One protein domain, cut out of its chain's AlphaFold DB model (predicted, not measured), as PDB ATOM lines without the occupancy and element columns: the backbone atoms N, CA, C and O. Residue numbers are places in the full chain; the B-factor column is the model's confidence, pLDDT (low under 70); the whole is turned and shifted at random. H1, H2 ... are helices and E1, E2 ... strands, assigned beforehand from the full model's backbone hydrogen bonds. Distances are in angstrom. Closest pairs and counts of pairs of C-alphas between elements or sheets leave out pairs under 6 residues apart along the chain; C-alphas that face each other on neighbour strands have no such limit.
ATOM      1  N   GLU A  12      45.292  30.986 108.883       92.75
ATOM      2  CA  GLU A  12      46.507  30.167 108.863       92.75
ATOM      3  C   GLU A  12      46.237  28.705 108.487       92.75
ATOM      4  O   GLU A  12      45.280  28.085 108.947       92.75
ATOM      5  N   PHE A  13      47.165  28.124 107.729       92.00
ATOM      6  CA  PHE A  13      47.230  26.699 107.406       92.00
ATOM      7  C   PHE A  13      48.628  26.166 107.718       92.00
ATOM      8  O   PHE A  13      49.624  26.857 107.499       92.00
ATOM      9  N   LYS A  14      48.747  24.920 108.191       89.75
ATOM     10  CA  LYS A  14      50.033  24.301 108.559       89.75
ATOM     11  C   LYS A  14      50.978  24.164 107.376       89.75
ATOM     12  O   LYS A  14      52.187  24.223 107.568       89.75
ATOM     13  N   ASN A  15      50.438  23.923 106.180       89.38
ATOM     14  CA  ASN A  15      51.175  23.833 104.922       89.38
ATOM     15  C   ASN A  15      50.214  23.833 103.714       89.38
ATOM     16  O   ASN A  15      48.991  23.844 103.849       89.38
ATOM     17  N   MET A  16      50.783  23.759 102.509       88.31
ATOM     18  CA  MET A  16      50.027  23.745 101.252       88.31
ATOM     19  C   MET A  16      49.150  22.492 101.064       88.31
ATOM     20  O   MET A  16      48.181  22.526 100.312       88.31
ATOM     21  N   GLN A  17      49.478  21.378 101.731       90.50
ATOM     22  CA  GLN A  17      48.686  20.146 101.647       90.50
ATOM     23  C   GLN A  17      47.347  20.314 102.358       90.50
ATOM     24  O   GLN A  17      46.310  19.966 101.801       90.50
ATOM     25  N   GLU A  18      47.370  20.889 103.560       91.44
ATOM     26  CA  GLU A  18      46.162  21.176 104.334       91.44
ATOM     27  C   GLU A  18      45.262  22.180 103.605       91.44
ATOM     28  O   GLU A  18      44.064  21.944 103.467       91.44
ATOM     29  N   LEU A  19      45.856  23.231 103.029       90.94
ATOM     30  CA  LEU A  19      45.129  24.205 102.215       90.94
ATOM     31  C   LEU A  19      44.470  23.559 100.979       90.94
ATOM     32  O   LEU A  19      43.311  23.832 100.677       90.94
ATOM     33  N   SER A  20      45.168  22.653 100.285       90.38
ATOM     34  CA  SER A  20      44.593  21.924  99.144       90.38
ATOM     35  C   SER A  20      43.404  21.054  99.542       90.38
ATOM     36  O   SER A  20      42.391  21.044  98.837       90.38
ATOM     37  N   VAL A  21      43.505  20.346 100.671       90.69
ATOM     38  CA  VAL A  21      42.413  19.505 101.181       90.69
ATOM     39  C   VAL A  21      41.204  20.366 101.538       90.69
ATOM     40  O   VAL A  21      40.093  20.017 101.151       90.69
ATOM     41  N   ALA A  22      41.411  21.515 102.184       88.25
ATOM     42  CA  ALA A  22      40.326  22.441 102.501       88.25
ATOM     43  C   ALA A  22      39.599  22.937 101.235       88.25
ATOM     44  O   ALA A  22      38.372  22.896 101.166       88.25
ATOM     45  N   LEU A  23      40.351  23.332 100.203       89.00
ATOM     46  CA  LEU A  23      39.812  23.953  98.986       89.00
ATOM     47  C   LEU A  23      39.240  22.974  97.955       89.00
ATOM     48  O   LEU A  23      38.412  23.361  97.131       89.00
ATOM     49  N   THR A  24      39.733  21.735  97.930       87.44
ATOM     50  CA  THR A  24      39.435  20.773  96.852       87.44
ATOM     51  C   THR A  24      39.016  19.388  97.342       87.44
ATOM     52  O   THR A  24      38.626  18.556  96.527       87.44
ATOM     53  N   GLY A  25      39.104  19.115  98.647       86.88
ATOM     54  CA  GLY A  25      38.889  17.787  99.230       86.88
ATOM     55  C   GLY A  25      40.032  16.796  98.978       86.88
ATOM     56  O   GLY A  25      39.944  15.648  99.401       86.88
ATOM     57  N   GLN A  26      41.105  17.211  98.295       87.62
ATOM     58  CA  GLN A  26      42.207  16.340  97.884       87.62
ATOM     59  C   GLN A  26      43.572  16.926  98.265       87.62
ATOM     60  O   GLN A  26      43.784  18.143  98.263       87.62
ATOM     61  N   LYS A  27      44.524  16.036  98.579       90.00
ATOM     62  CA  LYS A  27      45.937  16.396  98.783       90.00
ATOM     63  C   LYS A  27      46.566  16.859  97.467       90.00
ATOM     64  O   LYS A  27      46.137  16.457  96.386       90.00
ATOM     65  N   MET A  28      47.615  17.670  97.561       88.69
ATOM     66  CA  MET A  28      48.362  18.110  96.386       88.69
ATOM     67  C   MET A  28      49.060  16.913  95.718       88.69
ATOM     68  O   MET A  28      49.709  16.126  96.419       88.69
ATOM     69  N   PRO A  29      49.011  16.800  94.380       86.25
ATOM     70  CA  PRO A  29      49.801  15.816  93.645       86.25
ATOM     71  C   PRO A  29      51.306  16.102  93.774       86.25
ATOM     72  O   PRO A  29      51.713  17.232  94.038       86.25
ATOM     73  N   ALA A  30      52.144  15.084  93.566       83.94
ATOM     74  CA  ALA A  30      53.602  15.213  93.623       83.94
ATOM     75  C   ALA A  30      54.209  15.766  92.312       83.94
ATOM     76  O   ALA A  30      53.584  15.762  91.248       83.94
ATOM     77  N   GLY A  31      55.462  16.230  92.377       82.56
ATOM     78  CA  GLY A  31      56.250  16.628  91.203       82.56
ATOM     79  C   GLY A  31      55.649  17.801  90.416       82.56
ATOM     80  O   GLY A  31      55.236  18.804  90.994       82.56
ATOM     81  N   LYS A  32      55.584  17.692  89.081       79.75
ATOM     82  CA  LYS A  32      55.056  18.762  88.205       79.75
ATOM     83  C   LYS A  32      53.599  19.128  88.509       79.75
ATOM     84  O   LYS A  32      53.221  20.285  88.348       79.75
ATOM     85  N   GLY A  33      52.799  18.168  88.980       80.56
ATOM     86  CA  GLY A  33      51.413  18.415  89.377       80.56
ATOM     87  C   GLY A  33      51.306  19.388  90.552       80.56
ATOM     88  O   GLY A  33      50.403  20.221  90.568       80.56
ATOM     89  N   TYR A  34      52.254  19.333  91.492       87.69
ATOM     90  CA  TYR A  34      52.305  20.234  92.646       87.69
ATOM     91  C   TYR A  34      52.409  21.699  92.207       87.69
ATOM     92  O   TYR A  34      51.653  22.553  92.665       87.69
ATOM     93  N   VAL A  35      53.324  21.974  91.272       83.62
ATOM     94  CA  VAL A  35      53.580  23.322  90.745       83.62
ATOM     95  C   VAL A  35      52.360  23.846  89.991       83.62
ATOM     96  O   VAL A  35      51.913  24.959  90.255       83.62
ATOM     97  N   LEU A  36      51.771  23.025  89.117       83.44
ATOM     98  CA  LEU A  36      50.576  23.397  88.351       83.44
ATOM     99  C   LEU A  36      49.381  23.713  89.257       83.44
ATOM    100  O   LEU A  36      48.641  24.664  89.007       83.44
ATOM    101  N   GLN A  37      49.200  22.942  90.328       84.12
ATOM    102  CA  GLN A  37      48.113  23.167  91.273       84.12
ATOM    103  C   GLN A  37      48.323  24.459  92.081       84.12
ATOM    104  O   GLN A  37      47.369  25.208  92.287       84.12
ATOM    105  N   GLN A  38      49.563  24.787  92.462       89.00
ATOM    106  CA  GLN A  38      49.871  26.083  93.078       89.00
ATOM    107  C   GLN A  38      49.633  27.258  92.125       89.00
ATOM    108  O   GLN A  38      49.072  28.270  92.538       89.00
ATOM    109  N   GLU A  39      50.047  27.147  90.859       85.44
ATOM    110  CA  GLU A  39      49.771  28.174  89.846       85.44
ATOM    111  C   GLU A  39      48.271  28.396  89.679       85.44
ATOM    112  O   GLU A  39      47.824  29.538  89.593       85.44
ATOM    113  N   LYS A  40      47.483  27.317  89.728       85.75
ATOM    114  CA  LYS A  40      46.025  27.397  89.696       85.75
ATOM    115  C   LYS A  40      45.462  28.127  90.915       85.75
ATOM    116  O   LYS A  40      44.586  28.963  90.742       85.75
ATOM    117  N   PHE A  41      45.966  27.871  92.124       89.62
ATOM    118  CA  PHE A  41      45.539  28.577  93.343       89.62
ATOM    119  C   PHE A  41      45.834  30.080  93.299       89.62
ATOM    120  O   PHE A  41      44.983  30.869  93.700       89.62
ATOM    121  N   LYS A  42      46.976  30.488  92.723       89.38
ATOM    122  CA  LYS A  42      47.339  31.909  92.545       89.38
ATOM    123  C   LYS A  42      46.344  32.704  91.700       89.38
ATOM    124  O   LYS A  42      46.416  33.932  91.696       89.38
ATOM    125  N   LEU A  43      45.447  32.033  90.977       86.69
ATOM    126  CA  LEU A  43      44.366  32.684  90.243       86.69
ATOM    127  C   LEU A  43      43.225  33.123  91.153       86.69
ATOM    128  O   LEU A  43      42.496  34.029  90.791       86.69
ATOM    129  N   TYR A  44      43.062  32.508  92.321       88.44
ATOM    130  CA  TYR A  44      41.889  32.700  93.172       88.44
ATOM    131  C   TYR A  44      42.202  33.478  94.454       88.44
ATOM    132  O   TYR A  44      41.348  34.202  94.955       88.44
ATOM    133  N   PHE A  45      43.421  33.353  94.978       89.81
ATOM    134  CA  PHE A  45      43.854  34.030  96.200       89.81
ATOM    135  C   PHE A  45      45.388  34.127  96.261       89.81
ATOM    136  O   PHE A  45      46.108  33.453  95.516       89.81
ATOM    137  N   SER A  46      45.902  34.977  97.144       91.12
ATOM    138  CA  SER A  46      47.319  35.077  97.506       91.12
ATOM    139  C   SER A  46      47.553  34.551  98.922       91.12
ATOM    140  O   SER A  46      46.658  34.522  99.767       91.12
ATOM    141  N   TRP A  47      48.778  34.107  99.192       93.44
ATOM    142  CA  TRP A  47      49.191  33.656 100.516       93.44
ATOM    143  C   TRP A  47      50.641  34.051 100.778       93.44
ATOM    144  O   TRP A  47      51.450  34.176  99.853       93.44
ATOM    145  N   LYS A  48      50.988  34.186 102.055       91.00
ATOM    146  CA  LYS A  48      52.354  34.419 102.528       91.00
ATOM    147  C   LYS A  48      52.802  33.233 103.369       91.00
ATOM    148  O   LYS A  48      52.011  32.631 104.089       91.00
ATOM    149  N   LYS A  49      54.079  32.870 103.268       90.75
ATOM    150  CA  LYS A  49      54.683  31.890 104.175       90.75
ATOM    151  C   LYS A  49      55.125  32.616 105.439       90.75
ATOM    152  O   LYS A  49      55.795  33.639 105.338       90.75
ATOM    153  N   ILE A  50      54.780  32.081 106.605       86.75
ATOM    154  CA  ILE A  50      55.217  32.650 107.881       86.75
ATOM    155  C   ILE A  50      56.692  32.284 108.083       86.75
ATOM    156  O   ILE A  50      57.045  31.101 108.142       86.75
ATOM    157  N   THR A  51      57.557  33.300 108.144       84.62
ATOM    158  CA  THR A  51      59.014  33.152 108.266       84.62
ATOM    159  C   THR A  51      59.377  32.238 109.436       84.62
ATOM    160  O   THR A  51      58.806  32.340 110.515       84.62
ATOM    161  N   GLY A  52      60.309  31.307 109.213       80.44
ATOM    162  CA  GLY A  52      60.725  30.335 110.230       80.44
ATOM    163  C   GLY A  52      59.767  29.156 110.447       80.44
ATOM    164  O   GLY A  52      60.071  28.286 111.254       80.44
ATOM    165  N   THR A  53      58.644  29.064 109.720       86.00
ATOM    166  CA  THR A  53      57.694  27.942 109.847       86.00
ATOM    167  C   THR A  53      57.271  27.370 108.489       86.00
ATOM    168  O   THR A  53      57.551  27.932 107.429       86.00
ATOM    169  N   HIS A  54      56.576  26.230 108.502       82.50
ATOM    170  CA  HIS A  54      55.924  25.672 107.307       82.50
ATOM    171  C   HIS A  54      54.535  26.264 107.036       82.50
ATOM    172  O   HIS A  54      53.949  25.970 105.990       82.50
ATOM    173  N   LYS A  55      54.038  27.100 107.954       90.00
ATOM    174  CA  LYS A  55      52.696  27.659 107.899       90.00
ATOM    175  C   LYS A  55      52.547  28.690 106.788       90.00
ATOM    176  O   LYS A  55      53.499  29.368 106.388       90.00
ATOM    177  N   LEU A  56      51.315  28.818 106.321       91.88
ATOM    178  CA  LEU A  56      50.883  29.769 105.312       91.88
ATOM    179  C   LEU A  56      49.736  30.593 105.887       91.88
ATOM    180  O   LEU A  56      48.889  30.039 106.578       91.88
ATOM    181  N   ILE A  57      49.696  31.879 105.568       92.88
ATOM    182  CA  ILE A  57      48.578  32.769 105.876       92.88
ATOM    183  C   ILE A  57      47.966  33.263 104.568       92.88
ATOM    184  O   ILE A  57      48.697  33.649 103.651       92.88
ATOM    185  N   ILE A  58      46.640  33.211 104.454       94.50
ATOM    186  CA  ILE A  58      45.926  33.781 103.306       94.50
ATOM    187  C   ILE A  58      46.013  35.302 103.399       94.50
ATOM    188  O   ILE A  58      45.681  35.878 104.429       94.50
ATOM    189  N   ASP A  59      46.486  35.945 102.339       89.19
ATOM    190  CA  ASP A  59      46.717  37.392 102.313       89.19
ATOM    191  C   ASP A  59      45.505  38.113 101.711       89.19
ATOM    192  O   ASP A  59      44.917  38.989 102.336       89.19
ATOM    193  N   GLU A  60      45.051  37.669 100.538       90.12
ATOM    194  CA  GLU A  60      43.896  38.232  99.838       90.12
ATOM    195  C   GLU A  60      43.145  37.134  99.071       90.12
ATOM    196  O   GLU A  60      43.765  36.237  98.500       90.12
ATOM    197  N   ILE A  61      41.812  37.223  99.009       88.88
ATOM    198  CA  ILE A  61      40.974  36.403  98.121       88.88
ATOM    199  C   ILE A  61      40.402  37.318  97.045       88.88
ATOM    200  O   ILE A  61      39.783  38.335  97.356       88.88
ATOM    201  N   TYR A  62      40.595  36.962  95.778       85.81
ATOM    202  CA  TYR A  62      40.133  37.799  94.678       85.81
ATOM    203  C   TYR A  62      38.630  37.607  94.457       85.81
ATOM    204  O   TYR A  62      38.137  36.479  94.432       85.81
TER     205      TYR A  62
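This is residues 12 to 62 of the 288 residues of an uncharacterized protein of Ruminococcus sp. AM40-10AC (UniProt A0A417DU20). A two-stranded hairpin, E1 and E2, has two short helices, H1 and H2, off to one side of it, loosely placed with few contacts. Residues 12 to 13 add a short antiparallel pairing with residues 56 to 57 of E2. The printed part has 51 residues, with two named helices and two named strands that follow along the chain as H1, H2, E1, E2; the class is mixed, helices and strands, and the whole is compact, with a radius of gyration of the C-alphas of 10.6 A and spans of 25 by 24 by 19 A.

E1 is residues 45 to 49, 13.6 A; E2 is residues 56 to 61, 13.9 A, ending at C-alpha 61 (40.974, 36.403, 98.121). H2 is residues 32 to 41, 14.6 A. H1 is residues 16 to 24, 11.8 A, from C-alpha 16 (50.027, 23.745, 101.252).

The hairpin E1 and E2 is antiparallel at 155 degrees, with N 46 and O 60 2.8 A apart, within hydrogen-bond range. The closest C-alphas of H1 and E2, Met 16 and Leu 56, are 7.3 A apart. H1 and H2 are near each other; H1 is apart from E1, and H2 from E2. In both helices every O i to N i+4 pair is within hydrogen-bond range.

The C-alphas farthest apart, of Gly 25 and Gly 52, are 27.5 A apart. The printed part has no cut and no long link; no printed residue is under 70 in pLDDT.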